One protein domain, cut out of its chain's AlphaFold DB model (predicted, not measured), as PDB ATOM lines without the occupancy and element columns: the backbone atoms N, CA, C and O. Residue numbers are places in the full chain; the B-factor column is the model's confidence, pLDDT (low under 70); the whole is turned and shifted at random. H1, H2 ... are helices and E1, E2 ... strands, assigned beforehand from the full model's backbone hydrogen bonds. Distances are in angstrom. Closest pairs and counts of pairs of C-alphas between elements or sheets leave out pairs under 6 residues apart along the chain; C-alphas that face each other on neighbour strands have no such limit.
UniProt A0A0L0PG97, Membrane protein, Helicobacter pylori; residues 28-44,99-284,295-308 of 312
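Overview. This is residues 28 to 44, 99 to 284 and 295 to 308 of the 312 residues of the protein "Membrane protein" of Helicobacter pylori (UniProt A0A0L0PG97). A closed barrel of eight antiparallel strands, its longest strands E6, E7, E8 and E9 drawn out along the long axis, has a head of two helices, H1 and the short H2, at one end. At the other end lie E2, E10 and the loop of residues 224 to 236. The printed part has 217 residues, with named elements in the order E1 to E6, H1, H2, E7 to E11, and the class is mostly strand. Round the ring run E1, E3, E4, E6, E7, E8, E9 and E11, back to E1, with E5 paired onto E6. The whole is loose, with a radius of gyration of the C-alphas of 23.8 A and spans of 80 by 40 by 22 A.

Along the chain. The printed part begins with E1, residues 28 to 33, 16.2 A long, from C-alpha 28 at (8.211, 31.653, -0.697). E2, residues 39 to 44, measures 16.1 A. After the first cut come E3, residues 107 to 116, 27.5 A, and E4, residues 122 to 131, 28.1 A. E5 is short, residues 133 to 135, 6.5 A, and E6, residues 146 to 163, measures 44.3 A. H1 holds residues 165 to 187, 32.5 A, ending at C-alpha 187 at (39.812, 33.190, 29.090), and H2 residues 193 to 199, 9.7 A. E7, residues 202 to 223, is the longest strand at 51.4 A. E8, residues 237 to 256, measures 49.3 A, and E9, residues 262 to 277, 41.0 A. E10, residues 281 to 284, is 9.3 A long. E11, residues 299 to 307, 24.9 A, ends at C-alpha 307 at (10.550, 31.485, 2.860).

Arrangement. In the closed barrel E1 has E3 on one side, with N 30 and O 109 at 2.8 A, and E11 on the other side, with N 31 and O 304 at 2.8 A. The hairpin E3 and E4 has N 112 and O 126 at 2.8 A. E4 pairs with E6, N 125 and O 156 at 2.8 A. E4 runs on into E5 at 54 degrees, and the hairpin E5 and E6 has N 133 and O 148 at 2.8 A. E6 and E7 are antiparallel, with N 155 and O 214 at 2.9 A. E7, E8 and E9 form a meander, each strand the antiparallel neighbour of the one before, with N 211 and O 246 at 2.8 A in the hairpin E7 and E8, and N 247 and O 272 at 2.8 A in the hairpin E8 and E9. E9 and E11 have N 271 and O 303 at 2.8 A. E7 bends by 81 degrees at residue 209, and E8 by 75 degrees at residue 241. H1 is on the barrel with its residues 165 to 175, which make 25 pairs of C-alphas within 10 A with E7; the closest C-alphas of H1 and E7, those of Ser 168 and Arg 205, are 5.3 A apart. H2 is not on the barrel. H1 touches H2 with residues 172 to 180 alone, about perpendicular at 83 degrees; their closest C-alphas, those of Val 176 and Leu 196, are 5.6 A apart. In both helices every O i to N i+4 pair is within hydrogen-bond range. E2 and E10 pair with no named strand and are near each other, with 6 pairs of C-alphas within 10 A.

Size, cuts and confidence. The two C-alphas farthest apart, those of Ser 44 and Gly 188, are 81.5 A apart. Residues 45 to 98 are not printed, with 15.0 A between C-alphas 44 and 99; residues 285 to 294 are not printed, with 12.5 A between C-alphas 284 and 295. Of the links that are printed whole, that from E7 to E8, 13 residues, is long. The mean pLDDT of the printed part is 70.5, and 101 residues are under 70, among them 33 to 44, 133 to 149 and 218 to 239.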
ATOM      1  N   TYR A  28       7.252  32.726  -0.582       85.25
ATOM      2  CA  TYR A  28       8.211  31.653  -0.697       85.25
ATOM      3  C   TYR A  28       8.618  31.439  -2.148       85.25
ATOM      4  O   TYR A  28       7.842  31.691  -3.072       85.25
ATOM      5  N   LEU A  29       9.837  30.940  -2.316       88.62
ATOM      6  CA  LEU A  29      10.368  30.458  -3.578       88.62
ATOM      7  C   LEU A  29      10.646  28.962  -3.436       88.62
ATOM      8  O   LEU A  29      11.386  28.557  -2.541       88.62
ATOM      9  N   GLY A  30      10.018  28.147  -4.271       84.00
ATOM     10  CA  GLY A  30      10.193  26.703  -4.321       84.00
ATOM     11  C   GLY A  30      10.931  26.265  -5.579       84.00
ATOM     12  O   GLY A  30      10.743  26.840  -6.648       84.00
ATOM     13  N   LEU A  31      11.745  25.228  -5.446       83.25
ATOM     14  CA  LEU A  31      12.461  24.559  -6.520       83.25
ATOM     15  C   LEU A  31      12.135  23.069  -6.458       83.25
ATOM     16  O   LEU A  31      12.474  22.404  -5.475       83.25
ATOM     17  N   ASN A  32      11.504  22.549  -7.508       78.62
ATOM     18  CA  ASN A  32      11.251  21.119  -7.659       78.62
ATOM     19  C   ASN A  32      12.435  20.439  -8.363       78.62
ATOM     20  O   ASN A  32      12.828  20.811  -9.475       78.62
ATOM     21  N   PHE A  33      12.958  19.409  -7.705       66.75
ATOM     22  CA  PHE A  33      14.056  18.551  -8.127       66.75
ATOM     23  C   PHE A  33      13.544  17.140  -8.434       66.75
ATOM     24  O   PHE A  33      12.653  16.624  -7.753       66.75
ATOM     25  N   ALA A  34      14.171  16.501  -9.425       58.41
ATOM     26  CA  ALA A  34      14.034  15.069  -9.713       58.41
ATOM     27  C   ALA A  34      12.593  14.588  -9.949       58.41
ATOM     28  O   ALA A  34      12.195  13.507  -9.522       58.41
ATOM     29  N   GLU A  35      11.810  15.391 -10.656       57.16
ATOM     30  CA  GLU A  35      10.463  14.996 -11.032       57.16
ATOM     31  C   GLU A  35      10.523  14.148 -12.314       57.16
ATOM     32  O   GLU A  35      10.900  14.624 -13.389       57.16
ATOM     33  N   GLY A  36      10.282  12.843 -12.154       50.59
ATOM     34  CA  GLY A  36      10.429  11.850 -13.219       50.59
ATOM     35  C   GLY A  36       9.505  12.101 -14.414       50.59
ATOM     36  O   GLY A  36       8.440  12.693 -14.269       50.59
ATOM     37  N   SER A  37       9.932  11.627 -15.591       50.56
ATOM     38  CA  SER A  37       9.240  11.735 -16.885       50.56
ATOM     39  C   SER A  37       7.722  11.588 -16.766       50.56
ATOM     40  O   SER A  37       7.199  10.531 -16.417       50.56
ATOM     41  N   TYR A  38       7.011  12.673 -17.055       53.72
ATOM     42  CA  TYR A  38       5.586  12.792 -16.762       53.72
ATOM     43  C   TYR A  38       4.693  12.322 -17.874       53.72
ATOM     44  O   TYR A  38       3.488  12.366 -17.708       53.72
ATOM     45  N   ILE A  39       5.225  11.990 -19.038       55.56
ATOM     46  CA  ILE A  39       4.415  11.921 -20.241       55.56
ATOM     47  C   ILE A  39       4.697  10.581 -20.889       55.56
ATOM     48  O   ILE A  39       5.714  10.428 -21.532       55.56
ATOM     49  N   GLN A  40       3.818   9.592 -20.765       57.00
ATOM     50  CA  GLN A  40       3.902   8.422 -21.634       57.00
ATOM     51  C   GLN A  40       3.203   8.771 -22.948       57.00
ATOM     52  O   GLN A  40       1.992   9.007 -22.961       57.00
ATOM     53  N   GLY A  41       3.977   8.860 -24.028       58.09
ATOM     54  CA  GLY A  41       3.465   9.087 -25.372       58.09
ATOM     55  C   GLY A  41       3.166   7.763 -26.044       58.09
ATOM     56  O   GLY A  41       4.055   6.926 -26.194       58.09
ATOM     57  N   GLN A  42       1.918   7.570 -26.445       56.41
ATOM     58  CA  GLN A  42       1.519   6.483 -27.326       56.41
ATOM     59  C   GLN A  42       0.850   7.091 -28.541       56.41
ATOM     60  O   GLN A  42      -0.021   7.939 -28.408       56.41
ATOM     61  N   GLY A  43       1.250   6.685 -29.734       63.25
ATOM     62  CA  GLY A  43       0.648   7.211 -30.944       63.25
ATOM     63  C   GLY A  43       0.615   6.202 -32.067       63.25
ATOM     64  O   GLY A  43       1.380   5.240 -32.090       63.25
ATOM     65  N   SER A  44      -0.290   6.426 -33.001       56.84
ATOM     66  CA  SER A  44      -0.330   5.768 -34.289       56.84
ATOM     67  C   SER A  44      -0.156   6.801 -35.385       56.84
ATOM     68  O   SER A  44      -0.668   7.910 -35.270       56.84
ATOM     69  N   GLY A  99       7.982   9.947 -22.752       51.25
ATOM     70  CA  GLY A  99       8.110  11.331 -23.174       51.25
ATOM     71  C   GLY A  99       8.864  12.137 -22.126       51.25
ATOM     72  O   GLY A  99       8.304  12.558 -21.118       51.25
ATOM     73  N   GLY A 100      10.146  12.355 -22.413       53.03
ATOM     74  CA  GLY A 100      11.023  13.335 -21.773       53.03
ATOM     75  C   GLY A 100      11.452  13.066 -20.334       53.03
ATOM     76  O   GLY A 100      10.627  12.955 -19.440       53.03
ATOM     77  N   SER A 101      12.761  13.026 -20.086       48.66
ATOM     78  CA  SER A 101      13.322  13.032 -18.733       48.66
ATOM     79  C   SER A 101      13.315  14.459 -18.179       48.66
ATOM     80  O   SER A 101      13.987  15.324 -18.738       48.66
ATOM     81  N   GLY A 102      12.599  14.708 -17.079       49.19
ATOM     82  CA  GLY A 102      12.780  15.947 -16.322       49.19
ATOM     83  C   GLY A 102      14.255  16.099 -15.932       49.19
ATOM     84  O   GLY A 102      14.864  15.147 -15.442       49.19
ATOM     85  N   GLY A 103      14.849  17.257 -16.217       47.12
ATOM     86  CA  GLY A 103      16.212  17.575 -15.800       47.12
ATOM     87  C   GLY A 103      16.331  17.714 -14.277       47.12
ATOM     88  O   GLY A 103      15.368  17.565 -13.527       47.12
ATOM     89  N   LEU A 104      17.533  18.031 -13.792       46.25
ATOM     90  CA  LEU A 104      17.781  18.235 -12.356       46.25
ATOM     91  C   LEU A 104      16.993  19.429 -11.773       46.25
ATOM     92  O   LEU A 104      16.716  19.439 -10.577       46.25
ATOM     93  N   PHE A 105      16.591  20.385 -12.618       54.12
ATOM     94  CA  PHE A 105      15.774  21.550 -12.273       54.12
ATOM     95  C   PHE A 105      14.538  21.582 -13.167       54.12
ATOM     96  O   PHE A 105      14.647  21.907 -14.348       54.12
ATOM     97  N   ASN A 106      13.376  21.232 -12.616       66.25
ATOM     98  CA  ASN A 106      12.170  21.067 -13.426       66.25
ATOM     99  C   ASN A 106      11.209  22.246 -13.316       66.25
ATOM    100  O   ASN A 106      10.637  22.647 -14.328       66.25
ATOM    101  N   GLU A 107      11.016  22.794 -12.114       74.56
ATOM    102  CA  GLU A 107      10.002  23.823 -11.871       74.56
ATOM    103  C   GLU A 107      10.452  24.802 -10.782       74.56
ATOM    104  O   GLU A 107      10.854  24.405  -9.685       74.56
ATOM    105  N   LEU A 108      10.343  26.092 -11.089       83.06
ATOM    106  CA  LEU A 108      10.421  27.190 -10.137       83.06
ATOM    107  C   LEU A 108       8.996  27.555  -9.721       83.06
ATOM    108  O   LEU A 108       8.126  27.749 -10.568       83.06
ATOM    109  N   SER A 109       8.752  27.688  -8.424       86.25
ATOM    110  CA  SER A 109       7.467  28.133  -7.894       86.25
ATOM    111  C   SER A 109       7.637  29.368  -7.030       86.25
ATOM    112  O   SER A 109       8.556  29.455  -6.224       86.25
ATOM    113  N   PHE A 110       6.739  30.330  -7.189       88.75
ATOM    114  CA  PHE A 110       6.648  31.498  -6.331       88.75
ATOM    115  C   PHE A 110       5.237  31.589  -5.781       88.75
ATOM    116  O   PHE A 110       4.253  31.467  -6.516       88.75
ATOM    117  N   GLY A 111       5.117  31.788  -4.478       88.56
ATOM    118  CA  GLY A 111       3.808  31.803  -3.863       88.56
ATOM    119  C   GLY A 111       3.776  32.411  -2.487       88.56
ATOM    120  O   GLY A 111       4.769  32.918  -1.973       88.56
ATOM    121  N   TYR A 112       2.599  32.325  -1.890       87.56
ATOM    122  CA  TYR A 112       2.321  32.800  -0.553       87.56
ATOM    123  C   TYR A 112       1.707  31.673   0.272       87.56
ATOM    124  O   TYR A 112       0.835  30.939  -0.204       87.56
ATOM    125  N   LYS A 113       2.166  31.524   1.515       88.62
ATOM    126  CA  LYS A 113       1.596  30.577   2.480       88.62
ATOM    127  C   LYS A 113       1.073  31.316   3.702       88.62
ATOM    128  O   LYS A 113       1.682  32.291   4.141       88.62
ATOM    129  N   TYR A 114      -0.008  30.812   4.280       85.94
ATOM    130  CA  TYR A 114      -0.547  31.304   5.541       85.94
ATOM    131  C   TYR A 114      -1.043  30.162   6.426       85.94
ATOM    132  O   TYR A 114      -1.570  29.166   5.942       85.94
ATOM    133  N   PHE A 115      -0.866  30.297   7.737       83.50
ATOM    134  CA  PHE A 115      -1.336  29.346   8.740       83.50
ATOM    135  C   PHE A 115      -2.440  29.953   9.592       83.50
ATOM    136  O   PHE A 115      -2.379  31.120   9.980       83.50
ATOM    137  N   LEU A 116      -3.430  29.126   9.912       81.44
ATOM    138  CA  LEU A 116      -4.595  29.493  10.699       81.44
ATOM    139  C   LEU A 116      -4.430  29.064  12.160       81.44
ATOM    140  O   LEU A 116      -3.927  27.980  12.480       81.44
ATOM    141  N   GLY A 117      -4.914  29.925  13.055       70.56
ATOM    142  CA  GLY A 117      -4.987  29.676  14.492       70.56
ATOM    143  C   GLY A 117      -3.648  29.761  15.233       70.56
ATOM    144  O   GLY A 117      -2.562  29.663  14.663       70.56
ATOM    145  N   LYS A 118      -3.726  29.894  16.565       67.81
ATOM    146  CA  LYS A 118      -2.546  30.048  17.440       67.81
ATOM    147  C   LYS A 118      -1.578  28.862  17.357       67.81
ATOM    148  O   LYS A 118      -0.370  29.042  17.430       67.81
ATOM    149  N   LYS A 119      -2.109  27.644  17.182       67.81
ATOM    150  CA  LYS A 119      -1.307  26.413  17.075       67.81
ATOM    151  C   LYS A 119      -0.722  26.182  15.673       67.81
ATOM    152  O   LYS A 119       0.138  25.316  15.539       67.81
ATOM    153  N   ARG A 120      -1.161  26.940  14.652       74.25
ATOM    154  CA  ARG A 120      -0.685  26.861  13.254       74.25
ATOM    155  C   ARG A 120      -0.635  25.418  12.713       74.25
ATOM    156  O   ARG A 120       0.320  25.026  12.038       74.25
ATOM    157  N   ILE A 121      -1.653  24.627  13.066       79.38
ATOM    158  CA  ILE A 121      -1.797  23.215  12.670       79.38
ATOM    159  C   ILE A 121      -2.217  23.136  11.205       79.38
ATOM    160  O   ILE A 121      -1.697  22.316  10.465       79.38
ATOM    161  N   ILE A 122      -3.113  24.024  10.781       86.00
ATOM    162  CA  ILE A 122      -3.644  24.062   9.424       86.00
ATOM    163  C   ILE A 122      -3.106  25.310   8.735       86.00
ATOM    164  O   ILE A 122      -3.094  26.393   9.322       86.00
ATOM    165  N   GLY A 123      -2.656  25.168   7.498       87.94
ATOM    166  CA  GLY A 123      -2.282  26.281   6.645       87.94
ATOM    167  C   GLY A 123      -2.643  26.021   5.198       87.94
ATOM    168  O   GLY A 123      -2.880  24.888   4.800       87.94
ATOM    169  N   PHE A 124      -2.661  27.084   4.417       89.94
ATOM    170  CA  PHE A 124      -2.900  27.039   2.988       89.94
ATOM    171  C   PHE A 124      -1.746  27.714   2.271       89.94
ATOM    172  O   PHE A 124      -1.076  28.605   2.806       89.94
ATOM    173  N   ARG A 125      -1.490  27.260   1.053       89.75
ATOM    174  CA  ARG A 125      -0.432  27.785   0.210       89.75
ATOM    175  C   ARG A 125      -0.914  27.858  -1.220       89.75
ATOM    176  O   ARG A 125      -1.420  26.878  -1.750       89.75
ATOM    177  N   HIS A 126      -0.683  29.004  -1.834       91.50
ATOM    178  CA  HIS A 126      -0.973  29.235  -3.237       91.50
ATOM    179  C   HIS A 126       0.317  29.638  -3.932       91.50
ATOM    180  O   HIS A 126       1.065  30.466  -3.409       91.50
ATOM    181  N   SER A 127       0.600  29.060  -5.091       87.81
ATOM    182  CA  SER A 127       1.779  29.420  -5.877       87.81
ATOM    183  C   SER A 127       1.527  29.335  -7.354       87.81
ATOM    184  O   SER A 127       0.839  28.437  -7.825       87.81
ATOM    185  N   LEU A 128       2.198  30.217  -8.073       88.44
ATOM    186  CA  LEU A 128       2.432  30.050  -9.488       88.44
ATOM    187  C   LEU A 128       3.703  29.230  -9.663       88.44
ATOM    188  O   LEU A 128       4.680  29.439  -8.942       88.44
ATOM    189  N   PHE A 129       3.685  28.297 -10.601       85.38
ATOM    190  CA  PHE A 129       4.874  27.559 -10.994       85.38
ATOM    191  C   PHE A 129       5.135  27.751 -12.480       85.38
ATOM    192  O   PHE A 129       4.209  27.920 -13.275       85.38
ATOM    193  N   PHE A 130       6.410  27.746 -12.828       80.62
ATOM    194  CA  PHE A 130       6.907  27.797 -14.186       80.62
ATOM    195  C   PHE A 130       8.123  26.886 -14.271       80.62
ATOM    196  O   PHE A 130       9.017  26.936 -13.426       80.62
ATOM    197  N   GLY A 131       8.158  26.047 -15.288       73.81
ATOM    198  CA  GLY A 131       9.214  25.082 -15.492       73.81
ATOM    199  C   GLY A 131       9.643  25.014 -16.941       73.81
ATOM    200  O   GLY A 131       9.000  25.545 -17.847       73.81
ATOM    201  N   TYR A 132      10.753  24.325 -17.141       70.50
ATOM    202  CA  TYR A 132      11.291  24.032 -18.453       70.50
ATOM    203  C   TYR A 132      11.807  22.603 -18.436       70.50
ATOM    204  O   TYR A 132      12.658  22.251 -17.623       70.50
ATOM    205  N   GLN A 133      11.271  21.773 -19.321       64.94
ATOM    206  CA  GLN A 133      11.676  20.383 -19.452       64.94
ATOM    207  C   GLN A 133      12.054  20.110 -20.904       64.94
ATOM    208  O   GLN A 133      11.353  20.511 -21.834       64.94
ATOM    209  N   LEU A 134      13.161  19.402 -21.097       56.94
ATOM    210  CA  LEU A 134      13.588  18.903 -22.396       56.94
ATOM    211  C   LEU A 134      13.290  17.413 -22.469       56.94
ATOM    212  O   LEU A 134      13.669  16.651 -21.584       56.94
ATOM    213  N   GLY A 135      12.618  16.990 -23.532       55.50
ATOM    214  CA  GLY A 135      12.289  15.592 -23.739       55.50
ATOM    215  C   GLY A 135      12.425  15.141 -25.180       55.50
ATOM    216  O   GLY A 135      12.246  15.918 -26.108       55.50
ATOM    217  N   GLY A 136      12.730  13.859 -25.369       50.81
ATOM    218  CA  GLY A 136      12.567  13.169 -26.646       50.81
ATOM    219  C   GLY A 136      11.343  12.258 -26.588       50.81
ATOM    220  O   GLY A 136      11.074  11.653 -25.548       50.81
ATOM    221  N   VAL A 137      10.601  12.146 -27.691       45.06
ATOM    222  CA  VAL A 137       9.640  11.047 -27.875       45.06
ATOM    223  C   VAL A 137      10.457   9.842 -28.313       45.06
ATOM    224  O   VAL A 137      10.932   9.789 -29.444       45.06
ATOM    225  N   GLY A 138      10.680   8.902 -27.394       42.97
ATOM    226  CA  GLY A 138      11.373   7.659 -27.713       42.97
ATOM    227  C   GLY A 138      10.690   6.917 -28.868       42.97
ATOM    228  O   GLY A 138       9.466   6.777 -28.873       42.97
ATOM    229  N   SER A 139      11.520   6.419 -29.794       39.47
ATOM    230  CA  SER A 139      11.218   5.407 -30.828       39.47
ATOM    231  C   SER A 139      10.880   5.872 -32.255       39.47
ATOM    232  O   SER A 139      10.392   5.055 -33.033       39.47
ATOM    233  N   VAL A 140      11.191   7.109 -32.670       39.12
ATOM    234  CA  VAL A 140      11.220   7.456 -34.111       39.12
ATOM    235  C   VAL A 140      12.634   7.900 -34.507       39.12
ATOM    236  O   VAL A 140      13.108   8.912 -33.996       39.12
ATOM    237  N   PRO A 141      13.334   7.200 -35.421       33.19
ATOM    238  CA  PRO A 141      14.593   7.688 -35.981       33.19
ATOM    239  C   PRO A 141      14.383   9.085 -36.593       33.19
ATOM    240  O   PRO A 141      13.628   9.234 -37.551       33.19
ATOM    241  N   GLY A 142      15.010  10.115 -36.013       37.00
ATOM    242  CA  GLY A 142      14.805  11.523 -36.392       37.00
ATOM    243  C   GLY A 142      13.856  12.328 -35.490       37.00
ATOM    244  O   GLY A 142      13.559  13.476 -35.820       37.00
ATOM    245  N   SER A 143      13.391  11.782 -34.357       45.06
ATOM    246  CA  SER A 143      12.674  12.544 -33.326       45.06
ATOM    247  C   SER A 143      13.615  13.557 -32.656       45.06
ATOM    248  O   SER A 143      14.394  13.213 -31.769       45.06
ATOM    249  N   GLY A 144      13.574  14.805 -33.113       47.41
ATOM    250  CA  GLY A 144      14.241  15.942 -32.487       47.41
ATOM    251  C   GLY A 144      13.775  16.218 -31.051       47.41
ATOM    252  O   GLY A 144      12.737  15.736 -30.599       47.41
ATOM    253  N   LEU A 145      14.581  17.018 -30.351       51.47
ATOM    254  CA  LEU A 145      14.314  17.540 -29.010       51.47
ATOM    255  C   LEU A 145      12.973  18.292 -28.972       51.47
ATOM    256  O   LEU A 145      12.720  19.164 -29.805       51.47
ATOM    257  N   ILE A 146      12.144  17.975 -27.981       55.41
ATOM    258  CA  ILE A 146      10.898  18.672 -27.656       55.41
ATOM    259  C   ILE A 146      11.123  19.454 -26.367       55.41
ATOM    260  O   ILE A 146      11.588  18.902 -25.368       55.41
ATOM    261  N   ALA A 147      10.780  20.740 -26.384       59.00
ATOM    262  CA  ALA A 147      10.754  21.563 -25.184       59.00
ATOM    263  C   ALA A 147       9.321  21.656 -24.643       59.00
ATOM    264  O   ALA A 147       8.393  22.035 -25.365       59.00
ATOM    265  N   PHE A 148       9.162  21.331 -23.363       63.84
ATOM    266  CA  PHE A 148       7.935  21.495 -22.599       63.84
ATOM    267  C   PHE A 148       8.104  22.660 -21.630       63.84
ATOM    268  O   PHE A 148       9.035  22.686 -20.825       63.84
ATOM    269  N   LEU A 149       7.174  23.607 -21.687       69.69
ATOM    270  CA  LEU A 149       7.087  24.720 -20.746       69.69
ATOM    271  C   LEU A 149       5.839  24.529 -19.880       69.69
ATOM    272  O   LEU A 149       4.763  25.000 -20.268       69.69
ATOM    273  N   PRO A 150       5.932  23.767 -18.771       72.31
ATOM    274  CA  PRO A 150       4.864  23.685 -17.789       72.31
ATOM    275  C   PRO A 150       4.753  25.002 -17.022       72.31
ATOM    276  O   PRO A 150       5.741  25.549 -16.538       72.31
ATOM    277  N   TYR A 151       3.540  25.510 -16.887       79.62
ATOM    278  CA  TYR A 151       3.232  26.646 -16.034       79.62
ATOM    279  C   TYR A 151       1.839  26.493 -15.461       79.62
ATOM    280  O   TYR A 151       0.960  25.903 -16.082       79.62
ATOM    281  N   GLY A 152       1.595  27.050 -14.288       84.88
ATOM    282  CA  GLY A 152       0.287  26.896 -13.687       84.88
ATOM    283  C   GLY A 152       0.176  27.479 -12.306       84.88
ATOM    284  O   GLY A 152       1.016  28.253 -11.848       84.88
ATOM    285  N   PHE A 153      -0.896  27.070 -11.655       86.88
ATOM    286  CA  PHE A 153      -1.255  27.453 -10.314       86.88
ATOM    287  C   PHE A 153      -1.413  26.209  -9.446       86.88
ATOM    288  O   PHE A 153      -2.058  25.234  -9.825       86.88
ATOM    289  N   ASN A 154      -0.826  26.256  -8.262       87.25
ATOM    290  CA  ASN A 154      -0.900  25.207  -7.268       87.25
ATOM    291  C   ASN A 154      -1.580  25.747  -6.009       87.25
ATOM    292  O   ASN A 154      -1.271  26.852  -5.554       87.25
ATOM    293  N   THR A 155      -2.487  24.955  -5.446       91.25
ATOM    294  CA  THR A 155      -3.133  25.221  -4.161       91.25
ATOM    295  C   THR A 155      -2.970  24.016  -3.256       91.25
ATOM    296  O   THR A 155      -3.499  22.946  -3.540       91.25
ATOM    297  N   ASP A 156      -2.273  24.215  -2.141       91.81
ATOM    298  CA  ASP A 156      -1.995  23.180  -1.156       91.81
ATOM    299  C   ASP A 156      -2.633  23.512   0.197       91.81
ATOM    300  O   ASP A 156      -2.502  24.621   0.720       91.81
ATOM    301  N   LEU A 157      -3.238  22.500   0.803       91.81
ATOM    302  CA  LEU A 157      -3.515  22.384   2.225       91.81
ATOM    303  C   LEU A 157      -2.285  21.808   2.939       91.81
ATOM    304  O   LEU A 157      -1.699  20.800   2.540       91.81
ATOM    305  N   LEU A 158      -1.910  22.454   4.034       89.94
ATOM    306  CA  LEU A 158      -0.752  22.146   4.854       89.94
ATOM    307  C   LEU A 158      -1.226  21.745   6.247       89.94
ATOM    308  O   LEU A 158      -1.886  22.532   6.926       89.94
ATOM    309  N   ILE A 159      -0.844  20.556   6.703       88.06
ATOM    310  CA  ILE A 159      -1.218  20.038   8.021       88.06
ATOM    311  C   ILE A 159       0.055  19.760   8.815       88.06
ATOM    312  O   ILE A 159       0.783  18.821   8.526       88.06
ATOM    313  N   ASN A 160       0.351  20.571   9.822       83.56
ATOM    314  CA  ASN A 160       1.483  20.357  10.717       83.56
ATOM    315  C   ASN A 160       1.076  19.441  11.873       83.56
ATOM    316  O   ASN A 160       0.176  19.784  12.636       83.56
ATOM    317  N   TRP A 161       1.787  18.326  12.054       74.88
ATOM    318  CA  TRP A 161       1.579  17.442  13.207       74.88
ATOM    319  C   TRP A 161       2.657  17.648  14.284       74.88
ATOM    320  O   TRP A 161       2.342  17.697  15.471       74.88
ATOM    321  N   THR A 162       3.921  17.875  13.917       67.62
ATOM    322  CA  THR A 162       4.996  18.138  14.894       67.62
ATOM    323  C   THR A 162       5.416  19.602  14.876       67.62
ATOM    324  O   THR A 162       5.745  20.139  13.825       67.62
ATOM    325  N   ASN A 163       5.450  20.250  16.044       63.03
ATOM    326  CA  ASN A 163       5.997  21.598  16.225       63.03
ATOM    327  C   ASN A 163       6.926  21.583  17.441       63.03
ATOM    328  O   ASN A 163       6.500  21.809  18.575       63.03
ATOM    329  N   ASP A 164       8.178  21.191  17.221       58.19
ATOM    330  CA  ASP A 164       9.004  20.704  18.314       58.19
ATOM    331  C   ASP A 164       9.825  21.841  18.940       58.19
ATOM    332  O   ASP A 164      11.016  22.027  18.667       58.19
ATOM    333  N   LYS A 165       9.187  22.609  19.840       56.19
ATOM    334  CA  LYS A 165       9.891  23.562  20.726       56.19
ATOM    335  C   LYS A 165      11.041  22.881  21.493       56.19
ATOM    336  O   LYS A 165      12.019  23.532  21.854       56.19
ATOM    337  N   ARG A 166      10.963  21.559  21.693       54.16
ATOM    338  CA  ARG A 166      11.956  20.740  22.401       54.16
ATOM    339  C   ARG A 166      13.246  20.526  21.605       54.16
ATOM    340  O   ARG A 166      14.335  20.576  22.174       54.16
ATOM    341  N   ALA A 167      13.151  20.332  20.287       55.31
ATOM    342  CA  ALA A 167      14.321  20.202  19.414       55.31
ATOM    343  C   ALA A 167      15.129  21.511  19.356       55.31
ATOM    344  O   ALA A 167      16.361  21.496  19.376       55.31
ATOM    345  N   SER A 168      14.414  22.637  19.365       59.31
ATOM    346  CA  SER A 168      14.963  23.991  19.451       59.31
ATOM    347  C   SER A 168      15.719  24.226  20.765       59.31
ATOM    348  O   SER A 168      16.839  24.730  20.742       59.31
ATOM    349  N   GLN A 169      15.163  23.809  21.910       61.56
ATOM    350  CA  GLN A 169      15.847  23.908  23.208       61.56
ATOM    351  C   GLN A 169      17.144  23.087  23.243       61.56
ATOM    352  O   GLN A 169      18.192  23.632  23.578       61.56
ATOM    353  N   LYS A 170      17.119  21.831  22.773       63.72
ATOM    354  CA  LYS A 170      18.330  20.991  22.659       63.72
ATOM    355  C   LYS A 170      19.392  21.577  21.724       63.72
ATOM    356  O   LYS A 170      20.582  21.300  21.882       63.72
ATOM    357  N   TYR A 171      18.992  22.321  20.693       65.25
ATOM    358  CA  TYR A 171      19.936  22.996  19.800       65.25
ATOM    359  C   TYR A 171      20.607  24.186  20.493       65.25
ATOM    360  O   TYR A 171      21.834  24.283  20.483       65.25
ATOM    361  N   VAL A 172      19.814  25.040  21.149       66.94
ATOM    362  CA  VAL A 172      20.320  26.176  21.935       66.94
ATOM    363  C   VAL A 172      21.241  25.689  23.052       66.94
ATOM    364  O   VAL A 172      22.338  26.212  23.191       66.94
ATOM    365  N   GLU A 173      20.865  24.641  23.785       68.88
ATOM    366  CA  GLU A 173      21.702  24.039  24.833       68.88
ATOM    367  C   GLU A 173      23.045  23.537  24.297       68.88
ATOM    368  O   GLU A 173      24.080  23.783  24.914       68.88
ATOM    369  N   ARG A 174      23.068  22.891  23.121       72.25
ATOM    370  CA  ARG A 174      24.325  22.465  22.480       72.25
ATOM    371  C   ARG A 174      25.207  23.649  22.088       72.25
ATOM    372  O   ARG A 174      26.411  23.600  22.326       72.25
ATOM    373  N   ARG A 175      24.622  24.714  21.529       70.50
ATOM    374  CA  ARG A 175      25.342  25.950  21.173       70.50
ATOM    375  C   ARG A 175      25.886  26.669  22.405       70.50
ATOM    376  O   ARG A 175      27.052  27.046  22.412       70.50
ATOM    377  N   VAL A 176      25.070  26.798  23.448       73.75
ATOM    378  CA  VAL A 176      25.457  27.367  24.746       73.75
ATOM    379  C   VAL A 176      26.594  26.558  25.366       73.75
ATOM    380  O   VAL A 176      27.584  27.142  25.795       73.75
ATOM    381  N   LYS A 177      26.508  25.222  25.340       77.56
ATOM    382  CA  LYS A 177      27.562  24.333  25.842       77.56
ATOM    383  C   LYS A 177      28.868  24.501  25.061       77.56
ATOM    384  O   LYS A 177      29.906  24.700  25.680       77.56
ATOM    385  N   GLY A 178      28.826  24.496  23.727       77.88
ATOM    386  CA  GLY A 178      30.016  24.716  22.893       77.88
ATOM    387  C   GLY A 178      30.668  26.084  23.126       77.88
ATOM    388  O   GLY A 178      31.876  26.165  23.321       77.88
ATOM    389  N   LEU A 179      29.860  27.147  23.199       75.56
ATOM    390  CA  LEU A 179      30.346  28.505  23.462       75.56
ATOM    391  C   LEU A 179      30.925  28.649  24.880       75.56
ATOM    392  O   LEU A 179      31.922  29.341  25.064       75.56
ATOM    393  N   SER A 180      30.342  27.961  25.870       77.50
ATOM    394  CA  SER A 180      30.861  27.939  27.244       77.50
ATOM    395  C   SER A 180      32.237  27.280  27.348       77.50
ATOM    396  O   SER A 180      33.083  27.771  28.091       77.50
ATOM    397  N   ILE A 181      32.473  26.207  26.581       81.06
ATOM    398  CA  ILE A 181      33.761  25.500  26.532       81.06
ATOM    399  C   ILE A 181      34.803  26.401  25.871       81.06
ATOM    400  O   ILE A 181      35.824  26.692  26.478       81.06
ATOM    401  N   PHE A 182      34.492  26.943  24.691       80.88
ATOM    402  CA  PHE A 182      35.400  27.826  23.955       80.88
ATOM    403  C   PHE A 182      35.825  29.058  24.772       80.88
ATOM    404  O   PHE A 182      37.000  29.413  24.819       80.88
ATOM    405  N   TYR A 183      34.877  29.700  25.460       78.44
ATOM    406  CA  TYR A 183      35.179  30.870  26.281       78.44
ATOM    407  C   TYR A 183      36.020  30.519  27.514       78.44
ATOM    408  O   TYR A 183      36.921  31.278  27.881       78.44
ATOM    409  N   LYS A 184      35.753  29.362  28.134       82.56
ATOM    410  CA  LYS A 184      36.549  28.850  29.252       82.56
ATOM    411  C   LYS A 184      37.982  28.542  28.816       82.56
ATOM    412  O   LYS A 184      38.901  28.925  29.530       82.56
ATOM    413  N   ASP A 185      38.165  27.936  27.646       86.50
ATOM    414  CA  ASP A 185      39.486  27.593  27.111       86.50
ATOM    415  C   ASP A 185      40.308  28.844  26.754       86.50
ATOM    416  O   ASP A 185      41.508  28.879  27.011       86.50
ATOM    417  N   MET A 186      39.680  29.901  26.221       81.00
ATOM    418  CA  MET A 186      40.391  31.143  25.871       81.00
ATOM    419  C   MET A 186      40.665  32.074  27.059       81.00
ATOM    420  O   MET A 186      41.662  32.791  27.051       81.00
ATOM    421  N   THR A 187      39.761  32.145  28.041       81.12
ATOM    422  CA  THR A 187      39.812  33.190  29.090       81.12
ATOM    423  C   THR A 187      40.036  32.651  30.499       81.12
ATOM    424  O   THR A 187      40.229  33.436  31.428       81.12
ATOM    425  N   GLY A 188      39.952  31.331  30.690       80.56
ATOM    426  CA  GLY A 188      39.977  30.685  32.002       80.56
ATOM    427  C   GLY A 188      38.722  30.924  32.854       80.56
ATOM    428  O   GLY A 188      38.641  30.416  33.971       80.56
ATOM    429  N   ARG A 189      37.727  31.678  32.359       75.19
ATOM    430  CA  ARG A 189      36.516  32.056  33.107       75.19
ATOM    431  C   ARG A 189      35.275  31.354  32.563       75.19
ATOM    432  O   ARG A 189      35.125  31.159  31.360       75.19
ATOM    433  N   THR A 190      34.342  31.011  33.448       74.25
ATOM    434  CA  THR A 190      33.028  30.475  33.066       74.25
ATOM    435  C   THR A 190      32.013  31.605  32.919       74.25
ATOM    436  O   THR A 190      31.817  32.381  33.852       74.25
ATOM    437  N   LEU A 191      31.344  31.689  31.769       68.50
ATOM    438  CA  LEU A 191      30.207  32.592  31.574       68.50
ATOM    439  C   LEU A 191      28.936  32.008  32.196       68.50
ATOM    440  O   LEU A 191      28.688  30.808  32.099       68.50
ATOM    441  N   ASP A 192      28.106  32.879  32.772       72.94
ATOM    442  CA  ASP A 192      26.787  32.498  33.275       72.94
ATOM    443  C   ASP A 192      25.895  31.945  32.146       72.94
ATOM    444  O   ASP A 192      25.872  32.462  31.019       72.94
ATOM    445  N   ALA A 193      25.124  30.905  32.465       65.50
ATOM    446  CA  ALA A 193      24.244  30.220  31.529       65.50
ATOM    447  C   ALA A 193      23.194  31.171  30.933       65.50
ATOM    448  O   ALA A 193      22.883  31.064  29.745       65.50
ATOM    449  N   ASN A 194      22.696  32.146  31.706       65.69
ATOM    450  CA  ASN A 194      21.750  33.139  31.187       65.69
ATOM    451  C   ASN A 194      22.418  34.123  30.220       65.69
ATOM    452  O   ASN A 194      21.796  34.526  29.236       65.69
ATOM    453  N   THR A 195      23.688  34.467  30.441       66.94
ATOM    454  CA  THR A 195      24.474  35.327  29.540       66.94
ATOM    455  C   THR A 195      24.768  34.626  28.211       66.94
ATOM    456  O   THR A 195      24.583  35.217  27.148       66.94
ATOM    457  N   LEU A 196      25.123  33.339  28.239       66.25
ATOM    458  CA  LEU A 196      25.322  32.528  27.030       66.25
ATOM    459  C   LEU A 196      24.014  32.269  26.273       66.25
ATOM    460  O   LEU A 196      23.984  32.295  25.042       66.25
ATOM    461  N   LYS A 197      22.909  32.061  26.996       63.84
ATOM    462  CA  LYS A 197      21.578  31.904  26.399       63.84
ATOM    463  C   LYS A 197      21.100  33.211  25.755       63.84
ATOM    464  O   LYS A 197      20.583  33.170  24.646       63.84
ATOM    465  N   LYS A 198      21.384  34.367  26.376       63.12
ATOM    466  CA  LYS A 198      21.207  35.710  25.783       63.12
ATOM    467  C   LYS A 198      22.137  35.983  24.594       63.12
ATOM    468  O   LYS A 198      21.803  36.821  23.757       63.12
ATOM    469  N   ALA A 199      23.293  35.321  24.518       61.72
ATOM    470  CA  ALA A 199      24.195  35.389  23.367       61.72
ATOM    471  C   ALA A 199      23.703  34.510  22.202       61.72
ATOM    472  O   ALA A 199      23.861  34.876  21.038       61.72
ATOM    473  N   SER A 200      23.024  33.394  22.492       61.72
ATOM    474  CA  SER A 200      22.331  32.573  21.495       61.72
ATOM    475  C   SER A 200      20.940  33.136  21.172       61.72
ATOM    476  O   SER A 200      19.938  32.439  21.322       61.72
ATOM    477  N   ARG A 201      20.883  34.385  20.688       66.62
ATOM    478  CA  ARG A 201      19.632  35.021  20.220       66.62
ATOM    479  C   ARG A 201      19.011  34.287  19.038       66.62
ATOM    480  O   ARG A 201      17.821  34.395  18.832       66.62
ATOM    481  N   HIS A 202      19.806  33.504  18.323       68.94
ATOM    482  CA  HIS A 202      19.406  32.839  17.099       68.94
ATOM    483  C   HIS A 202      18.997  31.378  17.322       68.94
ATOM    484  O   HIS A 202      19.785  30.580  17.852       68.94
ATOM    485  N   VAL A 203      17.786  31.025  16.897       70.62
ATOM    486  CA  VAL A 203      17.084  29.783  17.222       70.62
ATOM    487  C   VAL A 203      16.491  29.147  15.963       70.62
ATOM    488  O   VAL A 203      15.765  29.784  15.211       70.62
ATOM    489  N   PHE A 204      16.734  27.846  15.777       71.19
ATOM    490  CA  PHE A 204      16.133  27.060  14.699       71.19
ATOM    491  C   PHE A 204      15.008  26.170  15.223       71.19
ATOM    492  O   PHE A 204      15.188  25.420  16.191       71.19
ATOM    493  N   ARG A 205      13.860  26.198  14.547       73.81
ATOM    494  CA  ARG A 205      12.700  25.357  14.837       73.81
ATOM    495  C   ARG A 205      12.434  24.394  13.701       73.81
ATOM    496  O   ARG A 205      12.238  24.790  12.558       73.81
ATOM    497  N   LYS A 206      12.356  23.114  14.053       77.75
ATOM    498  CA  LYS A 206      12.016  22.046  13.120       77.75
ATOM    499  C   LYS A 206      10.559  21.643  13.295       77.75
ATOM    500  O   LYS A 206      10.104  21.423  14.419       77.75
ATOM    501  N   SER A 207       9.835  21.531  12.189       79.06
ATOM    502  CA  SER A 207       8.471  20.999  12.183       79.06
ATOM    503  C   SER A 207       8.291  20.027  11.039       79.06
ATOM    504  O   SER A 207       8.905  20.207   9.990       79.06
ATOM    505  N   SER A 208       7.394  19.063  11.208       84.94
ATOM    506  CA  SER A 208       6.988  18.190  10.112       84.94
ATOM    507  C   SER A 208       5.484  18.271   9.901       84.94
ATOM    508  O   SER A 208       4.703  18.472  10.840       84.94
ATOM    509  N   GLY A 209       5.081  18.117   8.652       87.12
ATOM    510  CA  GLY A 209       3.693  18.190   8.252       87.12
ATOM    511  C   GLY A 209       3.416  17.408   6.984       87.12
ATOM    512  O   GLY A 209       4.307  16.828   6.373       87.12
ATOM    513  N   LEU A 210       2.154  17.410   6.609       91.38
ATOM    514  CA  LEU A 210       1.615  16.775   5.430       91.38
ATOM    515  C   LEU A 210       1.099  17.853   4.474       91.38
ATOM    516  O   LEU A 210       0.654  18.926   4.896       91.38
ATOM    517  N   VAL A 211       1.211  17.572   3.185       90.94
ATOM    518  CA  VAL A 211       0.805  18.434   2.080       90.94
ATOM    519  C   VAL A 211      -0.222  17.667   1.263       90.94
ATOM    520  O   VAL A 211       0.053  16.553   0.821       90.94
ATOM    521  N   ILE A 212      -1.392  18.264   1.069       92.25
ATOM    522  CA  ILE A 212      -2.425  17.778   0.151       92.25
ATOM    523  C   ILE A 212      -2.782  18.947  -0.739       92.25
ATOM    524  O   ILE A 212      -3.129  20.003  -0.227       92.25
ATOM    525  N   GLY A 213      -2.705  18.792  -2.048       90.06
ATOM    526  CA  GLY A 213      -2.905  19.905  -2.955       90.06
ATOM    527  C   GLY A 213      -3.450  19.512  -4.304       90.06
ATOM    528  O   GLY A 213      -3.599  18.334  -4.638       90.06
ATOM    529  N   MET A 214      -3.758  20.546  -5.068       88.81
ATOM    530  CA  MET A 214      -4.209  20.460  -6.442       88.81
ATOM    531  C   MET A 214      -3.383  21.419  -7.287       88.81
ATOM    532  O   MET A 214      -3.290  22.615  -7.002       88.81
ATOM    533  N   GLU A 215      -2.829  20.876  -8.359       83.62
ATOM    534  CA  GLU A 215      -2.074  21.597  -9.365       83.62
ATOM    535  C   GLU A 215      -2.924  21.703 -10.632       83.62
ATOM    536  O   GLU A 215      -3.345  20.691 -11.201       83.62
ATOM    537  N   LEU A 216      -3.173  22.934 -11.070       81.69
ATOM    538  CA  LEU A 216      -3.810  23.250 -12.339       81.69
ATOM    539  C   LEU A 216      -2.783  23.959 -13.219       81.69
ATOM    540  O   LEU A 216      -2.388  25.087 -12.932       81.69
ATOM    541  N   GLY A 217      -2.349  23.313 -14.295       73.81
ATOM    542  CA  GLY A 217      -1.280  23.840 -15.138       73.81
ATOM    543  C   GLY A 217      -1.504  23.635 -16.623       73.81
ATOM    544  O   GLY A 217      -2.120  22.664 -17.049       73.81
ATOM    545  N   GLY A 218      -0.998  24.576 -17.409       69.12
ATOM    546  CA  GLY A 218      -0.772  24.454 -18.834       69.12
ATOM    547  C   GLY A 218       0.616  23.870 -19.112       69.12
ATOM    548  O   GLY A 218       1.569  24.160 -18.403       69.12
ATOM    549  N   SER A 219       0.780  23.071 -20.159       64.62
ATOM    550  CA  SER A 219       2.099  22.805 -20.747       64.62
ATOM    551  C   SER A 219       2.076  23.219 -22.207       64.62
ATOM    552  O   SER A 219       1.259  22.693 -22.967       64.62
ATOM    553  N   THR A 220       2.949  24.152 -22.592       64.12
ATOM    554  CA  THR A 220       3.092  24.599 -23.988       64.12
ATOM    555  C   THR A 220       4.270  23.908 -24.656       64.12
ATOM    556  O   THR A 220       5.324  23.707 -24.050       64.12
ATOM    557  N   TRP A 221       4.041  23.505 -25.901       63.22
ATOM    558  CA  TRP A 221       4.923  22.640 -26.668       63.22
ATOM    559  C   TRP A 221       5.606  23.446 -27.755       63.22
ATOM    560  O   TRP A 221       4.933  24.148 -28.514       63.22
ATOM    561  N   PHE A 222       6.921  23.292 -27.859       55.75
ATOM    562  CA  PHE A 222       7.701  23.855 -28.953       55.75
ATOM    563  C   PHE A 222       8.390  22.706 -29.686       55.75
ATOM    564  O   PHE A 222       9.296  22.063 -29.152       55.75
ATOM    565  N   ALA A 223       7.912  22.417 -30.897       52.41
ATOM    566  CA  ALA A 223       8.578  21.506 -31.816       52.41
ATOM    567  C   ALA A 223       9.666  22.277 -32.575       52.41
ATOM    568  O   ALA A 223       9.420  23.368 -33.088       52.41
ATOM    569  N   SER A 224      10.878  21.724 -32.637       41.56
ATOM    570  CA  SER A 224      11.947  22.270 -33.479       41.56
ATOM    571  C   SER A 224      11.624  22.057 -34.963       41.56
ATOM    572  O   SER A 224      11.255  20.959 -35.375       41.56
ATOM    573  N   ASN A 225      11.828  23.089 -35.784       40.34
ATOM    574  CA  ASN A 225      11.539  23.107 -37.226       40.34
ATOM    575  C   ASN A 225      12.417  22.161 -38.084       40.34
ATOM    576  O   ASN A 225      12.304  22.174 -39.304       40.34
ATOM    577  N   ASN A 226      13.283  21.335 -37.480       41.78
ATOM    578  CA  ASN A 226      14.130  20.356 -38.184       41.78
ATOM    579  C   ASN A 226      13.602  18.904 -38.118       41.78
ATOM    580  O   ASN A 226      14.314  17.957 -38.460       41.78
ATOM    581  N   LEU A 227      12.355  18.703 -37.683       43.72
ATOM    582  CA  LEU A 227      11.715  17.394 -37.512       43.72
ATOM    583  C   LEU A 227      10.995  16.930 -38.793       43.72
ATOM    584  O   LEU A 227       9.848  17.280 -39.065       43.72
ATOM    585  N   THR A 228      11.656  16.067 -39.563       49.09
ATOM    586  CA  THR A 228      11.154  15.527 -40.841       49.09
ATOM    587  C   THR A 228       9.958  14.550 -40.797       49.09
ATOM    588  O   THR A 228       9.517  14.177 -41.882       49.09
ATOM    589  N   PRO A 229       9.340  14.189 -39.648       42.44
ATOM    590  CA  PRO A 229       7.995  13.599 -39.661       42.44
ATOM    591  C   PRO A 229       6.874  14.518 -39.137       42.44
ATOM    592  O   PRO A 229       5.709  14.136 -39.218       42.44
ATOM    593  N   PHE A 230       7.190  15.701 -38.590       44.78
ATOM    594  CA  PHE A 230       6.253  16.516 -37.794       44.78
ATOM    595  C   PHE A 230       6.323  18.018 -38.108       44.78
ATOM    596  O   PHE A 230       6.068  18.851 -37.240       44.78
ATOM    597  N   ASN A 231       6.596  18.377 -39.368       41.56
ATOM    598  CA  ASN A 231       6.639  19.764 -39.864       41.56
ATOM    599  C   ASN A 231       5.335  20.582 -39.660       41.56
ATOM    600  O   ASN A 231       5.246  21.719 -40.113       41.56
ATOM    601  N   GLN A 232       4.315  20.017 -39.007       41.78
ATOM    602  CA  GLN A 232       2.994  20.606 -38.791       41.78
ATOM    603  C   GLN A 232       2.545  20.636 -37.321       41.78
ATOM    604  O   GLN A 232       1.396  20.992 -37.051       41.78
ATOM    605  N   VAL A 233       3.395  20.283 -36.348       44.34
ATOM    606  CA  VAL A 233       2.993  20.361 -34.932       44.34
ATOM    607  C   VAL A 233       3.006  21.826 -34.496       44.34
ATOM    608  O   VAL A 233       4.007  22.353 -34.015       44.34
ATOM    609  N   LYS A 234       1.869  22.499 -34.706       48.47
ATOM    610  CA  LYS A 234       1.588  23.823 -34.144       48.47
ATOM    611  C   LYS A 234       1.783  23.777 -32.630       48.47
ATOM    612  O   LYS A 234       1.334  22.834 -31.975       48.47
ATOM    613  N   SER A 235       2.400  24.822 -32.087       52.94
ATOM    614  CA  SER A 235       2.520  25.042 -30.649       52.94
ATOM    615  C   SER A 235       1.145  24.899 -30.006       52.94
ATOM    616  O   SER A 235       0.205  25.608 -30.373       52.94
ATOM    617  N   ARG A 236       1.002  23.953 -29.076       57.38
ATOM    618  CA  ARG A 236      -0.272  23.673 -28.410       57.38
ATOM    619  C   ARG A 236      -0.087  23.746 -26.905       57.38
ATOM    620  O   ARG A 236       0.878  23.206 -26.368       57.38
ATOM    621  N   THR A 237      -1.018  24.423 -26.243       59.75
ATOM    622  CA  THR A 237      -1.108  24.490 -24.784       59.75
ATOM    623  C   THR A 237      -2.100  23.444 -24.304       59.75
ATOM    624  O   THR A 237      -3.211  23.356 -24.827       59.75
ATOM    625  N   ILE A 238      -1.708  22.652 -23.310       64.56
ATOM    626  CA  ILE A 238      -2.566  21.623 -22.711       64.56
ATOM    627  C   ILE A 238      -2.797  21.949 -21.254       64.56
ATOM    628  O   ILE A 238      -1.831  22.003 -20.500       64.56
ATOM    629  N   PHE A 239      -4.059  22.075 -20.859       69.50
ATOM    630  CA  PHE A 239      -4.445  22.200 -19.460       69.50
ATOM    631  C   PHE A 239      -4.520  20.828 -18.791       69.50
ATOM    632  O   PHE A 239      -5.013  19.859 -19.369       69.50
ATOM    633  N   GLN A 240      -4.005  20.749 -17.573       70.12
ATOM    634  CA  GLN A 240      -3.850  19.527 -16.803       70.12
ATOM    635  C   GLN A 240      -4.225  19.799 -15.352       70.12
ATOM    636  O   GLN A 240      -3.902  20.854 -14.807       70.12
ATOM    637  N   LEU A 241      -4.888  18.819 -14.741       78.94
ATOM    638  CA  LEU A 241      -5.239  18.819 -13.329       78.94
ATOM    639  C   LEU A 241      -4.571  17.618 -12.652       78.94
ATOM    640  O   LEU A 241      -4.736  16.476 -13.097       78.94
ATOM    641  N   GLN A 242      -3.810  17.872 -11.592       80.19
ATOM    642  CA  GLN A 242      -3.092  16.851 -10.830       80.19
ATOM    643  C   GLN A 242      -3.371  17.029  -9.335       80.19
ATOM    644  O   GLN A 242      -3.340  18.140  -8.814       80.19
ATOM    645  N   GLY A 243      -3.640  15.926  -8.643       87.56
ATOM    646  CA  GLY A 243      -3.611  15.877  -7.185       87.56
ATOM    647  C   GLY A 243      -2.172  15.748  -6.693       87.56
ATOM    648  O   GLY A 243      -1.351  15.093  -7.331       87.56
ATOM    649  N   LYS A 244      -1.859  16.357  -5.557       88.38
ATOM    650  CA  LYS A 244      -0.528  16.368  -4.951       88.38
ATOM    651  C   LYS A 244      -0.627  15.904  -3.507       88.38
ATOM    652  O   LYS A 244      -1.448  16.415  -2.751       88.38
ATOM    653  N   PHE A 245       0.227  14.969  -3.115       91.12
ATOM    654  CA  PHE A 245       0.271  14.434  -1.756       91.12
ATOM    655  C   PHE A 245       1.719  14.293  -1.317       91.12
ATOM    656  O   PHE A 245       2.528  13.751  -2.062       91.12
ATOM    657  N   GLY A 246       2.071  14.738  -0.117       91.69
ATOM    658  CA  GLY A 246       3.450  14.632   0.340       91.69
ATOM    659  C   GLY A 246       3.653  14.911   1.815       91.69
ATOM    660  O   GLY A 246       2.749  15.334   2.534       91.69
ATOM    661  N   VAL A 247       4.882  14.683   2.252       91.81
ATOM    662  CA  VAL A 247       5.373  15.007   3.587       91.81
ATOM    663  C   VAL A 247       6.321  16.192   3.469       91.81
ATOM    664  O   VAL A 247       7.047  16.338   2.486       91.81
ATOM    665  N   ARG A 248       6.297  17.058   4.473       89.50
ATOM    666  CA  ARG A 248       7.087  18.277   4.549       89.50
ATOM    667  C   ARG A 248       7.868  18.328   5.845       89.50
ATOM    668  O   ARG A 248       7.303  18.115   6.915       89.50
ATOM    669  N   TRP A 249       9.119  18.749   5.747       87.62
ATOM    670  CA  TRP A 249       9.968  19.114   6.871       87.62
ATOM    671  C   TRP A 249      10.369  20.574   6.738       87.62
ATOM    672  O   TRP A 249      10.931  20.977   5.725       87.62
ATOM    673  N   ASN A 250      10.092  21.369   7.761       84.44
ATOM    674  CA  ASN A 250      10.443  22.780   7.827       84.44
ATOM    675  C   ASN A 250      11.589  22.988   8.808       84.44
ATOM    676  O   ASN A 250      11.633  22.353   9.865       84.44
ATOM    677  N   ASN A 251      12.458  23.929   8.467       82.00
ATOM    678  CA  ASN A 251      13.472  24.491   9.331       82.00
ATOM    679  C   ASN A 251      13.305  26.012   9.326       82.00
ATOM    680  O   ASN A 251      13.725  26.691   8.391       82.00
ATOM    681  N   ASP A 252      12.646  26.517  10.355       80.38
ATOM    682  CA  ASP A 252      12.341  27.930  10.517       80.38
ATOM    683  C   ASP A 252      13.373  28.580  11.441       80.38
ATOM    684  O   ASP A 252      13.785  28.001  12.447       80.38
ATOM    685  N   GLU A 253      13.769  29.795  11.105       76.38
ATOM    686  CA  GLU A 253      14.806  30.571  11.766       76.38
ATOM    687  C   GLU A 253      14.171  31.742  12.517       76.38
ATOM    688  O   GLU A 253      13.342  32.481  11.977       76.38
ATOM    689  N   TYR A 254      14.546  31.893  13.782       74.25
ATOM    690  CA  TYR A 254      14.021  32.899  14.694       74.25
ATOM    691  C   TYR A 254      15.166  33.585  15.428       74.25
ATOM    692  O   TYR A 254      16.119  32.933  15.843       74.25
ATOM    693  N   ASP A 255      15.028  34.881  15.656       72.31
ATOM    694  CA  ASP A 255      15.770  35.597  16.680       72.31
ATOM    695  C   ASP A 255      14.905  35.768  17.924       72.31
ATOM    696  O   ASP A 255      13.689  35.855  17.837       72.31
ATOM    697  N   VAL A 256      15.527  35.830  19.090       67.62
ATOM    698  CA  VAL A 256      14.875  36.136  20.360       67.62
ATOM    699  C   VAL A 256      15.318  37.529  20.768       67.62
ATOM    700  O   VAL A 256      16.520  37.814  20.867       67.62
ATOM    701  N   ASP A 257      14.347  38.412  20.964       66.06
ATOM    702  CA  ASP A 257      14.602  39.780  21.373       66.06
ATOM    703  C   ASP A 257      15.023  39.868  22.856       66.06
ATOM    704  O   ASP A 257      15.167  38.868  23.568       66.06
ATOM    705  N   ARG A 258      15.279  41.087  23.345       58.66
ATOM    706  CA  ARG A 258      15.695  41.297  24.744       58.66
ATOM    707  C   ARG A 258      14.589  40.997  25.766       58.66
ATOM    708  O   ARG A 258      14.926  40.821  26.937       58.66
ATOM    709  N   TYR A 259      13.332  40.937  25.332       59.88
ATOM    710  CA  TYR A 259      12.147  40.674  26.148       59.88
ATOM    711  C   TYR A 259      11.718  39.198  26.110       59.88
ATOM    712  O   TYR A 259      10.910  38.779  26.936       59.88
ATOM    713  N   GLY A 260      12.334  38.387  25.245       59.50
ATOM    714  CA  GLY A 260      12.032  36.966  25.081       59.50
ATOM    715  C   GLY A 260      11.056  36.663  23.943       59.50
ATOM    716  O   GLY A 260      10.680  35.501  23.784       59.50
ATOM    717  N   ASP A 261      10.681  37.670  23.153       63.78
ATOM    718  CA  ASP A 261       9.796  37.529  22.002       63.78
ATOM    719  C   ASP A 261      10.565  37.022  20.778       63.78
ATOM    720  O   ASP A 261      11.712  37.395  20.514       63.78
ATOM    721  N   GLU A 262       9.929  36.127  20.025       66.88
ATOM    722  CA  GLU A 262      10.536  35.452  18.880       66.88
ATOM    723  C   GLU A 262      10.256  36.219  17.586       66.88
ATOM    724  O   GLU A 262       9.130  36.294  17.105       66.88
ATOM    725  N   ILE A 263      11.306  36.738  16.964       71.31
ATOM    726  CA  ILE A 263      11.278  37.423  15.679       71.31
ATOM    727  C   ILE A 263      11.624  36.414  14.587       71.31
ATOM    728  O   ILE A 263      12.762  35.964  14.486       71.31
ATOM    729  N   TYR A 264      10.682  36.078  13.712       74.06
ATOM    730  CA  TYR A 264      10.987  35.214  12.569       74.06
ATOM    731  C   TYR A 264      11.919  35.894  11.563       74.06
ATOM    732  O   TYR A 264      11.724  37.051  11.168       74.06
ATOM    733  N   LEU A 265      12.938  35.154  11.139       72.88
ATOM    734  CA  LEU A 265      13.975  35.618  10.224       72.88
ATOM    735  C   LEU A 265      13.867  35.022   8.823       72.88
ATOM    736  O   LEU A 265      14.390  35.605   7.877       72.88
ATOM    737  N   GLY A 266      13.161  33.907   8.679       76.06
ATOM    738  CA  GLY A 266      13.070  33.158   7.432       76.06
ATOM    739  C   GLY A 266      13.013  31.668   7.721       76.06
ATOM    740  O   GLY A 266      12.983  31.242   8.871       76.06
ATOM    741  N   GLY A 267      12.971  30.849   6.682       83.12
ATOM    742  CA  GLY A 267      12.984  29.407   6.890       83.12
ATOM    743  C   GLY A 267      13.036  28.635   5.596       83.12
ATOM    744  O   GLY A 267      12.528  29.089   4.570       83.12
ATOM    745  N   SER A 268      13.600  27.440   5.644       85.06
ATOM    746  CA  SER A 268      13.591  26.507   4.528       85.06
ATOM    747  C   SER A 268      12.663  25.330   4.791       85.06
ATOM    748  O   SER A 268      12.247  25.048   5.916       85.06
ATOM    749  N   SER A 269      12.266  24.652   3.727       85.50
ATOM    750  CA  SER A 269      11.384  23.506   3.795       85.50
ATOM    751  C   SER A 269      11.738  22.522   2.701       85.50
ATOM    752  O   SER A 269      11.917  22.919   1.557       85.50
ATOM    753  N   VAL A 270      11.776  21.244   3.043       89.12
ATOM    754  CA  VAL A 270      11.913  20.143   2.091       89.12
ATOM    755  C   VAL A 270      10.588  19.403   2.049       89.12
ATOM    756  O   VAL A 270      10.015  19.112   3.100       89.12
ATOM    757  N   GLU A 271      10.079  19.115   0.861       90.19
ATOM    758  CA  GLU A 271       8.863  18.331   0.658       90.19
ATOM    759  C   GLU A 271       9.171  17.156  -0.253       90.19
ATOM    760  O   GLU A 271       9.789  17.333  -1.295       90.19
ATOM    761  N   LEU A 272       8.709  15.973   0.126       90.94
ATOM    762  CA  LEU A 272       8.778  14.772  -0.694       90.94
ATOM    763  C   LEU A 272       7.366  14.225  -0.842       90.94
ATOM    764  O   LEU A 272       6.651  14.075   0.151       90.94
ATOM    765  N   GLY A 273       6.958  13.920  -2.064       88.56
ATOM    766  CA  GLY A 273       5.611  13.431  -2.295       88.56
ATOM    767  C   GLY A 273       5.398  12.849  -3.676       88.56
ATOM    768  O   GLY A 273       6.339  12.629  -4.432       88.56
ATOM    769  N   VAL A 274       4.130  12.608  -3.984       86.44
ATOM    770  CA  VAL A 274       3.652  12.097  -5.260       86.44
ATOM    771  C   VAL A 274       2.641  13.054  -5.883       86.44
ATOM    772  O   VAL A 274       1.805  13.637  -5.183       86.44
ATOM    773  N   LYS A 275       2.700  13.204  -7.207       83.88
ATOM    774  CA  LYS A 275       1.653  13.847  -8.002       83.88
ATOM    775  C   LYS A 275       0.880  12.781  -8.771       83.88
ATOM    776  O   LYS A 275       1.458  11.901  -9.408       83.88
ATOM    777  N   VAL A 276      -0.443  12.855  -8.689       82.19
ATOM    778  CA  VAL A 276      -1.370  11.912  -9.310       82.19
ATOM    779  C   VAL A 276      -2.210  12.665 -10.342       82.19
ATOM    780  O   VAL A 276      -2.950  13.579  -9.979       82.19
ATOM    781  N   PRO A 277      -2.129  12.317 -11.633       73.19
ATOM    782  CA  PRO A 277      -2.934  12.964 -12.659       73.19
ATOM    783  C   PRO A 277      -4.408  12.568 -12.534       73.19
ATOM    784  O   PRO A 277      -4.725  11.398 -12.326       73.19
ATOM    785  N   ALA A 278      -5.310  13.541 -12.677       68.88
ATOM    786  CA  ALA A 278      -6.743  13.324 -12.470       68.88
ATOM    787  C   ALA A 278      -7.429  12.579 -13.635       68.88
ATOM    788  O   ALA A 278      -8.391  11.850 -13.414       68.88
ATOM    789  N   PHE A 279      -6.956  12.746 -14.876       64.75
ATOM    790  CA  PHE A 279      -7.546  12.108 -16.059       64.75
ATOM    791  C   PHE A 279      -6.525  11.922 -17.193       64.75
ATOM    792  O   PHE A 279      -5.527  12.638 -17.287       64.75
ATOM    793  N   LYS A 280      -6.783  10.943 -18.074       59.25
ATOM    794  CA  LYS A 280      -6.041  10.749 -19.333       59.25
ATOM    795  C   LYS A 280      -6.408  11.874 -20.310       59.25
ATOM    796  O   LYS A 280      -7.585  12.204 -20.433       59.25
ATOM    797  N   VAL A 281      -5.429  12.425 -21.033       57.88
ATOM    798  CA  VAL A 281      -5.666  13.464 -22.047       57.88
ATOM    799  C   VAL A 281      -5.343  12.910 -23.437       57.88
ATOM    800  O   VAL A 281      -4.203  12.552 -23.728       57.88
ATOM    801  N   ASN A 282      -6.348  12.843 -24.311       53.97
ATOM    802  CA  ASN A 282      -6.153  12.471 -25.715       53.97
ATOM    803  C   ASN A 282      -5.654  13.712 -26.477       53.97
ATOM    804  O   ASN A 282      -6.287  14.769 -26.424       53.97
ATOM    805  N   TYR A 283      -4.495  13.620 -27.130       54.75
ATOM    806  CA  TYR A 283      -3.763  14.788 -27.638       54.75
ATOM    807  C   TYR A 283      -4.098  15.112 -29.094       54.75
ATOM    808  O   TYR A 283      -4.275  16.285 -29.439       54.75
ATOM    809  N   TYR A 284      -4.235  14.086 -29.926       52.62
ATOM    810  CA  TYR A 284      -4.689  14.193 -31.304       52.62
ATOM    811  C   TYR A 284      -5.344  12.874 -31.709       52.62
ATOM    812  O   TYR A 284      -4.838  11.804 -31.387       52.62
ATOM    813  N   LYS A 295      -0.523   9.991 -21.674       59.72
ATOM    814  CA  LYS A 295      -0.926   9.645 -20.317       59.72
ATOM    815  C   LYS A 295       0.132  10.176 -19.365       59.72
ATOM    816  O   LYS A 295       1.282   9.743 -19.439       59.72
ATOM    817  N   ARG A 296      -0.252  11.079 -18.455       60.84
ATOM    818  CA  ARG A 296       0.591  11.326 -17.288       60.84
ATOM    819  C   ARG A 296       0.554  10.108 -16.372       60.84
ATOM    820  O   ARG A 296      -0.516   9.547 -16.130       60.84
ATOM    821  N   VAL A 297       1.722   9.681 -15.909       67.38
ATOM    822  CA  VAL A 297       1.861   8.650 -14.874       67.38
ATOM    823  C   VAL A 297       2.067   9.320 -13.521       67.38
ATOM    824  O   VAL A 297       2.368  10.510 -13.455       67.38
ATOM    825  N   VAL A 298       1.863   8.568 -12.443       72.50
ATOM    826  CA  VAL A 298       2.163   9.049 -11.091       72.50
ATOM    827  C   VAL A 298       3.651   9.389 -11.016       72.50
ATOM    828  O   VAL A 298       4.484   8.552 -11.363       72.50
ATOM    829  N   SER A 299       3.976  10.602 -10.577       72.81
ATOM    830  CA  SER A 299       5.357  11.059 -10.412       72.81
ATOM    831  C   SER A 299       5.682  11.258  -8.938       72.81
ATOM    832  O   SER A 299       4.809  11.570  -8.131       72.81
ATOM    833  N   VAL A 300       6.952  11.073  -8.585       82.19
ATOM    834  CA  VAL A 300       7.506  11.471  -7.286       82.19
ATOM    835  C   VAL A 300       8.140  12.847  -7.461       82.19
ATOM    836  O   VAL A 300       8.807  13.077  -8.469       82.19
ATOM    837  N   TYR A 301       7.948  13.747  -6.497       82.44
ATOM    838  CA  TYR A 301       8.552  15.079  -6.495       82.44
ATOM    839  C   TYR A 301       9.341  15.319  -5.208       82.44
ATOM    840  O   TYR A 301       8.898  14.944  -4.119       82.44
ATOM    841  N   LEU A 302      10.480  16.002  -5.335       86.94
ATOM    842  CA  LEU A 302      11.245  16.551  -4.221       86.94
ATOM    843  C   LEU A 302      11.300  18.073  -4.372       86.94
ATOM    844  O   LEU A 302      11.909  18.581  -5.302       86.94
ATOM    845  N   ASN A 303      10.680  18.816  -3.466       85.62
ATOM    846  CA  ASN A 303      10.636  20.276  -3.504       85.62
ATOM    847  C   ASN A 303      11.483  20.865  -2.376       85.62
ATOM    848  O   ASN A 303      11.338  20.472  -1.218       85.62
ATOM    849  N   TYR A 304      12.301  21.862  -2.687       86.38
ATOM    850  CA  TYR A 304      12.948  22.711  -1.696       86.38
ATOM    851  C   TYR A 304      12.345  24.108  -1.746       86.38
ATOM    852  O   TYR A 304      12.351  24.759  -2.782       86.38
ATOM    853  N   THR A 305      11.846  24.601  -0.622       86.00
ATOM    854  CA  THR A 305      11.206  25.907  -0.503       86.00
ATOM    855  C   THR A 305      11.958  26.795   0.473       86.00
ATOM    856  O   THR A 305      12.169  26.414   1.620       86.00
ATOM    857  N   TYR A 306      12.282  28.012   0.050       86.19
ATOM    858  CA  TYR A 306      12.801  29.074   0.900       86.19
ATOM    859  C   TYR A 306      11.720  30.122   1.166       86.19
ATOM    860  O   TYR A 306      11.030  30.555   0.248       86.19
ATOM    861  N   ASN A 307      11.558  30.524   2.423       84.38
ATOM    862  CA  ASN A 307      10.550  31.485   2.860       84.38
ATOM    863  C   ASN A 307      11.222  32.799   3.231       84.38
ATOM    864  O   ASN A 307      12.111  32.828   4.086       84.38
ATOM    865  N   PHE A 308      10.753  33.879   2.622       76.00
ATOM    866  CA  PHE A 308      11.274  35.211   2.880       76.00
ATOM    867  C   PHE A 308      10.676  35.795   4.158       76.00
ATOM    868  O   PHE A 308       9.517  35.548   4.507       76.00
TER     869      PHE A 308